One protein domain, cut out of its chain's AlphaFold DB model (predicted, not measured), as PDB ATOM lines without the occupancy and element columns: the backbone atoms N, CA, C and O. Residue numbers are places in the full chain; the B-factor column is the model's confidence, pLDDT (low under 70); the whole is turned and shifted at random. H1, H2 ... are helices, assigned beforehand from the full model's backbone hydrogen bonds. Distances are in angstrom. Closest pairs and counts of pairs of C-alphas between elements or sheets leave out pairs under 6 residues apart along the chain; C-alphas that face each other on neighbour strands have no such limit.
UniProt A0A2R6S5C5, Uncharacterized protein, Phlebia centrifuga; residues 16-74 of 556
ATOM      1  N   VAL A  16      33.481  -5.632  -8.688       84.50
ATOM      2  CA  VAL A  16      34.362  -6.358  -9.614       84.50
ATOM      3  C   VAL A  16      33.510  -6.769 -10.811       84.50
ATOM      4  O   VAL A  16      32.389  -7.230 -10.625       84.50
ATOM      5  N   ASP A  17      34.025  -6.595 -12.030       84.38
ATOM      6  CA  ASP A  17      33.379  -7.024 -13.283       84.38
ATOM      7  C   ASP A  17      31.881  -6.646 -13.369       84.38
ATOM      8  O   ASP A  17      31.030  -7.468 -13.706       84.38
ATOM      9  N   PHE A  18      31.582  -5.386 -13.019       82.44
ATOM     10  CA  PHE A  18      30.256  -4.745 -12.918       82.44
ATOM     11  C   PHE A  18      29.286  -5.292 -11.853       82.44
ATOM     12  O   PHE A  18      28.228  -4.698 -11.653       82.44
ATOM     13  N   GLY A  19      29.622  -6.357 -11.125       87.69
ATOM     14  CA  GLY A  19      28.844  -6.812  -9.969       87.69
ATOM     15  C   GLY A  19      29.486  -6.436  -8.632       87.69
ATOM     16  O   GLY A  19      30.612  -5.944  -8.560       87.69
ATOM     17  N   TYR A  20      28.770  -6.676  -7.537       88.94
ATOM     18  CA  TYR A  20      29.220  -6.324  -6.191       88.94
ATOM     19  C   TYR A  20      30.019  -7.454  -5.535       88.94
ATOM     20  O   TYR A  20      29.720  -8.635  -5.708       88.94
ATOM     21  N   LEU A  21      30.979  -7.096  -4.680       90.31
ATOM     22  CA  LEU A  21      31.650  -8.036  -3.772       90.31
ATOM     23  C   LEU A  21      30.731  -8.525  -2.639       90.31
ATOM     24  O   LEU A  21      31.050  -9.494  -1.951       90.31
ATOM     25  N   THR A  22      29.584  -7.870  -2.428       88.25
ATOM     26  CA  THR A  22      28.638  -8.204  -1.358       88.25
ATOM     27  C   THR A  22      27.214  -8.439  -1.883       88.25
ATOM     28  O   THR A  22      26.790  -7.774  -2.831       88.25
ATOM     29  N   PRO A  23      26.456  -9.374  -1.279       87.38
ATOM     30  CA  PRO A  23      25.100  -9.732  -1.696       87.38
ATOM     31  C   PRO A  23      24.121  -8.571  -1.488       87.38
ATOM     32  O   PRO A  23      23.808  -8.206  -0.351       87.38
ATOM     33  N   GLN A  24      23.621  -8.030  -2.600       79.44
ATOM     34  CA  GLN A  24      22.583  -6.995  -2.635       79.44
ATOM     35  C   GLN A  24      21.174  -7.569  -2.397       79.44
ATOM     36  O   GLN A  24      21.004  -8.780  -2.269       79.44
ATOM     37  N   GLY A  25      20.157  -6.701  -2.334       72.12
ATOM     38  CA  GLY A  25      18.809  -6.968  -1.794       72.12
ATOM     39  C   GLY A  25      17.956  -8.093  -2.410       72.12
ATOM     40  O   GLY A  25      16.857  -8.329  -1.917       72.12
ATOM     41  N   ILE A  26      18.440  -8.811  -3.427       79.19
ATOM     42  CA  ILE A  26      17.840 -10.065  -3.927       79.19
ATOM     43  C   ILE A  26      18.438 -11.328  -3.280       79.19
ATOM     44  O   ILE A  26      17.795 -12.374  -3.230       79.19
ATOM     45  N   TYR A  27      19.652 -11.242  -2.734       80.44
ATOM     46  CA  TYR A  27      20.390 -12.340  -2.105       80.44
ATOM     47  C   TYR A  27      20.123 -12.381  -0.586       80.44
ATOM     48  O   TYR A  27      21.038 -12.333   0.237       80.44
ATOM     49  N   THR A  28      18.845 -12.430  -0.202       78.19
ATOM     50  CA  THR A  28      18.351 -12.240   1.180       78.19
ATOM     51  C   THR A  28      18.350 -13.499   2.056       78.19
ATOM     52  O   THR A  28      17.809 -13.487   3.161       78.19
ATOM     53  N   GLY A  29      18.974 -14.589   1.598       82.50
ATOM     54  CA  GLY A  29      19.145 -15.810   2.387       82.50
ATOM     55  C   GLY A  29      20.050 -15.623   3.612       82.50
ATOM     56  O   GLY A  29      20.862 -14.695   3.681       82.50
ATOM     57  N   GLN A  30      19.947 -16.538   4.583       79.88
ATOM     58  CA  GLN A  30      20.924 -16.605   5.674       79.88
ATOM     59  C   GLN A  30      22.315 -16.921   5.106       79.88
ATOM     60  O   GLN A  30      22.459 -17.799   4.259       79.88
ATOM     61  N   ARG A  31      23.337 -16.188   5.563       83.69
ATOM     62  CA  ARG A  31      24.720 -16.331   5.090       83.69
ATOM     63  C   ARG A  31      25.440 -17.385   5.931       83.69
ATOM     64  O   ARG A  31      25.937 -17.087   7.012       83.69
ATOM     65  N   ASP A  32      25.472 -18.610   5.425       87.94
ATOM     66  CA  ASP A  32      26.213 -19.758   5.964       87.94
ATOM     67  C   ASP A  32      27.703 -19.770   5.552       87.94
ATOM     68  O   ASP A  32      28.518 -20.504   6.115       87.94
ATOM     69  N   TRP A  33      28.078 -18.917   4.596       89.31
ATOM     70  CA  TRP A  33      29.425 -18.769   4.047       89.31
ATOM     71  C   TRP A  33      30.252 -17.665   4.727       89.31
ATOM     72  O   TRP A  33      29.746 -16.640   5.181       89.31
ATOM     73  N   ASN A  34      31.579 -17.843   4.748       91.25
ATOM     74  CA  ASN A  34      32.510 -16.829   5.246       91.25
ATOM     75  C   ASN A  34      32.709 -15.719   4.201       91.25
ATOM     76  O   ASN A  34      33.295 -15.958   3.140       91.25
ATOM     77  N   GLN A  35      32.270 -14.501   4.534       90.06
ATOM     78  CA  GLN A  35      32.274 -13.374   3.604       90.06
ATOM     79  C   GLN A  35      33.667 -13.044   3.051       90.06
ATOM     80  O   GLN A  35      33.797 -12.891   1.842       90.06
ATOM     81  N   ALA A  36      34.710 -13.035   3.888       89.88
ATOM     82  CA  ALA A  36      36.070 -12.685   3.464       89.88
ATOM     83  C   ALA A  36      36.683 -13.689   2.464       89.88
ATOM     84  O   ALA A  36      37.529 -13.325   1.649       89.88
ATOM     85  N   ILE A  37      36.260 -14.959   2.517       92.81
ATOM     86  CA  ILE A  37      36.737 -16.003   1.597       92.81
ATOM     87  C   ILE A  37      36.044 -15.869   0.237       92.81
ATOM     88  O   ILE A  37      36.697 -15.971  -0.798       92.81
ATOM     89  N   VAL A  38      34.735 -15.602   0.230       92.69
ATOM     90  CA  VAL A  38      33.978 -15.399  -1.014       92.69
ATOM     91  C   VAL A  38      34.393 -14.101  -1.705       92.69
ATOM     92  O   VAL A  38      34.625 -14.136  -2.908       92.69
ATOM     93  N   THR A  39      34.606 -12.996  -0.978       91.44
ATOM     94  CA  THR A  39      35.145 -11.761  -1.580       91.44
ATOM     95  C   THR A  39      36.515 -11.988  -2.214       91.44
ATOM     96  O   THR A  39      36.735 -11.543  -3.335       91.44
ATOM     97  N   GLN A  40      37.413 -12.740  -1.558       92.50
ATOM     98  CA  GLN A  40      38.707 -13.097  -2.152       92.50
ATOM     99  C   GLN A  40      38.529 -13.942  -3.420       92.50
ATOM    100  O   GLN A  40      39.177 -13.668  -4.419       92.50
ATOM    101  N   PHE A  41      37.630 -14.931  -3.430       94.81
ATOM    102  CA  PHE A  41      37.386 -15.736  -4.631       94.81
ATOM    103  C   PHE A  41      36.705 -14.967  -5.774       94.81
ATOM    104  O   PHE A  41      36.913 -15.343  -6.925       94.81
ATOM    105  N   ILE A  42      35.946 -13.903  -5.500       93.56
ATOM    106  CA  ILE A  42      35.438 -12.999  -6.544       93.56
ATOM    107  C   ILE A  42      36.588 -12.148  -7.110       93.56
ATOM    108  O   ILE A  42      36.759 -12.094  -8.325       93.56
ATOM    109  N   ILE A  43      37.441 -11.572  -6.253       91.19
ATOM    110  CA  ILE A  43      38.644 -10.816  -6.666       91.19
ATOM    111  C   ILE A  43      39.613 -11.699  -7.477       91.19
ATOM    112  O   ILE A  43      40.149 -11.263  -8.492       91.19
ATOM    113  N   ASP A  44      39.790 -12.963  -7.082       93.75
ATOM    114  CA  ASP A  44      40.587 -13.960  -7.809       93.75
ATOM    115  C   ASP A  44      39.948 -14.398  -9.155       93.75
ATOM    116  O   ASP A  44      40.536 -15.221  -9.860       93.75
ATOM    117  N   ARG A  45      38.731 -13.931  -9.493       92.62
ATOM    118  CA  ARG A  45      37.881 -14.393 -10.615       92.62
ATOM    119  C   ARG A  45      37.607 -15.907 -10.620       92.62
ATOM    120  O   ARG A  45      37.562 -16.561 -11.661       92.62
ATOM    121  N   LYS A  46      37.415 -16.478  -9.428       93.38
ATOM    122  CA  LYS A  46      37.102 -17.902  -9.182       93.38
ATOM    123  C   LYS A  46      35.642 -18.129  -8.785       93.38
ATOM    124  O   LYS A  46      35.183 -19.269  -8.790       93.38
ATOM    125  N   LEU A  47      34.931 -17.057  -8.449       93.56
ATOM    126  CA  LEU A  47      33.479 -16.974  -8.315       93.56
ATOM    127  C   LEU A  47      32.990 -15.725  -9.053       93.56
ATOM    128  O   LEU A  47      33.724 -14.742  -9.154       93.56
ATOM    129  N   ALA A  48      31.752 -15.761  -9.542       90.38
ATOM    130  CA  ALA A  48      31.111 -14.588 -10.122       90.38
ATOM    131  C   ALA A  48      30.753 -13.553  -9.027       90.38
ATOM    132  O   ALA A  48      30.362 -13.956  -7.925       90.38
ATOM    133  N   PRO A  49      30.844 -12.244  -9.321       92.75
ATOM    134  CA  PRO A  49      30.288 -11.178  -8.488       92.75
ATOM    135  C   PRO A  49      28.774 -11.306  -8.237       92.75
ATOM    136  O   PRO A  49      28.051 -11.994  -8.959       92.75
ATOM    137  N   PHE A  50      28.265 -10.578  -7.240       89.69
ATOM    138  CA  PHE A  50      26.828 -10.438  -6.992       89.69
ATOM    139  C   PHE A  50      26.233  -9.368  -7.919       89.69
ATOM    140  O   PHE A  50      26.295  -8.174  -7.623       89.69
ATOM    141  N   TYR A  51      25.655  -9.787  -9.042       88.12
ATOM    142  CA  TYR A  51      24.983  -8.892  -9.987       88.12
ATOM    143  C   TYR A  51      23.618  -8.408  -9.465       88.12
ATOM    144  O   TYR A  51      22.907  -9.130  -8.763       88.12
ATOM    145  N   ARG A  52      23.231  -7.179  -9.824       81.69
ATOM    146  CA  ARG A  52      21.840  -6.706  -9.711       81.69
ATOM    147  C   ARG A  52      21.076  -7.208 -10.948       81.69
ATOM    148  O   ARG A  52      21.627  -7.089 -12.039       81.69
ATOM    149  N   PRO A  53      19.848  -7.741 -10.824       79.62
ATOM    150  CA  PRO A  53      19.015  -8.010 -11.993       79.62
ATOM    151  C   PRO A  53      18.710  -6.721 -12.758       79.62
ATOM    152  O   PRO A  53      18.477  -5.681 -12.140       79.62
ATOM    153  N   LEU A  54      18.664  -6.805 -14.085       75.75
ATOM    154  CA  LEU A  54      17.963  -5.814 -14.897       75.75
ATOM    155  C   LEU A  54      16.464  -5.918 -14.589       75.75
ATOM    156  O   LEU A  54      15.927  -7.022 -14.488       75.75
ATOM    157  N   GLU A  55      15.810  -4.774 -14.407       69.00
ATOM    158  CA  GLU A  55      14.373  -4.713 -14.107       69.00
ATOM    159  C   GLU A  55      13.525  -4.862 -15.387       69.00
ATOM    160  O   GLU A  55      12.453  -5.460 -15.326       69.00
ATOM    161  N   ASP A  56      14.079  -4.473 -16.541       70.81
ATOM    162  CA  ASP A  56      13.466  -4.545 -17.878       70.81
ATOM    163  C   ASP A  56      14.244  -5.476 -18.842       70.81
ATOM    164  O   ASP A  56      14.484  -5.136 -19.997       70.81
ATOM    165  N   TYR A  57      14.700  -6.643 -18.370       74.00
ATOM    166  CA  TYR A  57      15.383  -7.632 -19.224       74.00
ATOM    167  C   TYR A  57      14.408  -8.342 -20.181       74.00
ATOM    168  O   TYR A  57      13.460  -8.989 -19.731       74.00
ATOM    169  N   ASP A  58      14.702  -8.291 -21.481       69.81
ATOM    170  CA  ASP A  58      14.026  -9.063 -22.529       69.81
ATOM    171  C   ASP A  58      14.934 -10.214 -23.009       69.81
ATOM    172  O   ASP A  58      16.130 -10.031 -23.231       69.81
ATOM    173  N   GLU A  59      14.367 -11.412 -23.193       71.62
ATOM    174  CA  GLU A  59      15.093 -12.610 -23.650       71.62
ATOM    175  C   GLU A  59      15.590 -12.516 -25.111       71.62
ATOM    176  O   GLU A  59      16.309 -13.404 -25.569       71.62
ATOM    177  N   SER A  60      15.222 -11.458 -25.842       75.75
ATOM    178  CA  SER A  60      15.673 -11.159 -27.207       75.75
ATOM    179  C   SER A  60      16.855 -10.180 -27.308       75.75
ATOM    180  O   SER A  60      17.291  -9.886 -28.422       75.75
ATOM    181  N   TRP A  61      17.388  -9.670 -26.191       78.75
ATOM    182  CA  TRP A  61      18.550  -8.771 -26.198       78.75
ATOM    183  C   TRP A  61      19.869  -9.516 -26.453       78.75
ATOM    184  O   TRP A  61      20.175 -10.501 -25.783       78.75
ATOM    185  N   ASP A  62      20.692  -8.999 -27.372       74.88
ATOM    186  CA  ASP A  62      22.071  -9.471 -27.563       74.88
ATOM    187  C   ASP A  62      22.966  -9.119 -26.357       74.88
ATOM    188  O   ASP A  62      22.727  -8.126 -25.663       74.88
ATOM    189  N   ASP A  63      24.063  -9.863 -26.164       72.81
ATOM    190  CA  ASP A  63      25.037  -9.647 -25.077       72.81
ATOM    191  C   ASP A  63      25.500  -8.178 -24.961       72.81
ATOM    192  O   ASP A  63      25.573  -7.631 -23.859       72.81
ATOM    193  N   ASP A  64      25.754  -7.500 -26.087       73.19
ATOM    194  CA  ASP A  64      26.159  -6.087 -26.114       73.19
ATOM    195  C   ASP A  64      25.062  -5.134 -25.595       73.19
ATOM    196  O   ASP A  64      25.371  -4.116 -24.970       73.19
ATOM    197  N   GLN A  65      23.783  -5.463 -25.806       77.75
ATOM    198  CA  GLN A  65      22.640  -4.680 -25.315       77.75
ATOM    199  C   GLN A  65      22.471  -4.867 -23.798       77.75
ATOM    200  O   GLN A  65      22.289  -3.896 -23.061       77.75
ATOM    201  N   ILE A  66      22.638  -6.104 -23.313       74.75
ATOM    202  CA  ILE A  66      22.641  -6.442 -21.881       74.75
ATOM    203  C   ILE A  66      23.789  -5.711 -21.161       74.75
ATOM    204  O   ILE A  66      23.589  -5.118 -20.096       74.75
ATOM    205  N   LEU A  67      24.989  -5.697 -21.756       74.06
ATOM    206  CA  LEU A  67      26.146  -4.953 -21.246       74.06
ATOM    207  C   LEU A  67      25.924  -3.432 -21.268       74.06
ATOM    208  O   LEU A  67      26.339  -2.749 -20.327       74.06
ATOM    209  N   ALA A  68      25.263  -2.894 -22.299       73.94
ATOM    210  CA  ALA A  68      24.929  -1.474 -22.386       73.94
ATOM    211  C   ALA A  68      23.979  -1.047 -21.256       73.94
ATOM    212  O   ALA A  68      24.331  -0.149 -20.490       73.94
ATOM    213  N   ALA A  69      22.851  -1.741 -21.075       66.38
ATOM    214  CA  ALA A  69      21.886  -1.449 -20.012       66.38
ATOM    215  C   ALA A  69      22.489  -1.626 -18.601       66.38
ATOM    216  O   ALA A  69      22.272  -0.802 -17.711       66.38
ATOM    217  N   MET A  70      23.331  -2.647 -18.386       60.28
ATOM    218  CA  MET A  70      24.047  -2.819 -17.112       60.28
ATOM    219  C   MET A  70      25.026  -1.662 -16.822       60.28
ATOM    220  O   MET A  70      25.220  -1.297 -15.661       60.28
ATOM    221  N   LYS A  71      25.628  -1.067 -17.860       61.94
ATOM    222  CA  LYS A  71      26.517   0.102 -17.754       61.94
ATOM    223  C   LYS A  71      25.739   1.419 -17.603       61.94
ATOM    224  O   LYS A  71      26.227   2.345 -16.956       61.94
ATOM    225  N   GLU A  72      24.549   1.517 -18.182       62.28
ATOM    226  CA  GLU A  72      23.636   2.657 -18.053       62.28
ATOM    227  C   GLU A  72      23.171   2.818 -16.600       62.28
ATOM    228  O   GLU A  72      23.418   3.856 -15.994       62.28
ATOM    229  N   ILE A  73      22.695   1.734 -15.972       59.78
ATOM    230  CA  ILE A  73      22.258   1.688 -14.559       59.78
ATOM    231  C   ILE A  73      23.377   2.069 -13.553       59.78
ATOM    232  O   ILE A  73      23.091   2.368 -12.390       59.78
ATOM    233  N   GLN A  74      24.651   2.076 -13.967       53.75
ATOM    234  CA  GLN A  74      25.802   2.467 -13.135       53.75
ATOM    235  C   GLN A  74      26.360   3.868 -13.435       53.75
ATOM    236  O   GLN A  74      27.245   4.332 -12.712       53.75
TER     237      GLN A  74
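This is residues 16 to 74 of the 556 residues of an uncharacterized protein of Phlebia centrifuga (UniProt A0A2R6S5C5). The model has little regular structure: two loose lobes of mostly loop, with H1 in one and H2 in the other, joined by a strand-free link. Residues 16 to 34 wind through the first lobe before H1, and after it the link runs across to the second lobe, where residues 59 to 64 stick out. The printed part has 59 residues with two named helices, H1 then H2, and no named strand; the class is all helix, with under half of the residues in named elements. The whole is loose, with a radius of gyration of the C-alphas of 13.2 A, and only just elongated, spanning 36 by 24 by 19 A.

After residues 16 to 34, which hold no named element, comes H1, residues 35 to 43. A long link of 19 residues, 44 to 62, joins it to H2, residues 63 to 72. H1 and H2 are apart, with no C-alpha of the one within 8 A of the other. In H1 and H2 every O i to N i+4 pair is within hydrogen-bond range.

H1 begins at C-alpha 35 (32.274, -13.374, 3.604) and measures 12.4 A from first to last C-alpha. H2 measures 14.2 A and ends at C-alpha 72 (23.636, 2.657, -18.053).

The two C-alphas farthest apart, those of Asn 34 and Ser 60, are 37.0 A apart. The printed part has no cut. Residues 59 to 64, of which 63 and 64 belong to H2, stand free. Mean pLDDT of the printed part is 81.2; residues 55, 58 and 69 to 74 are under 70.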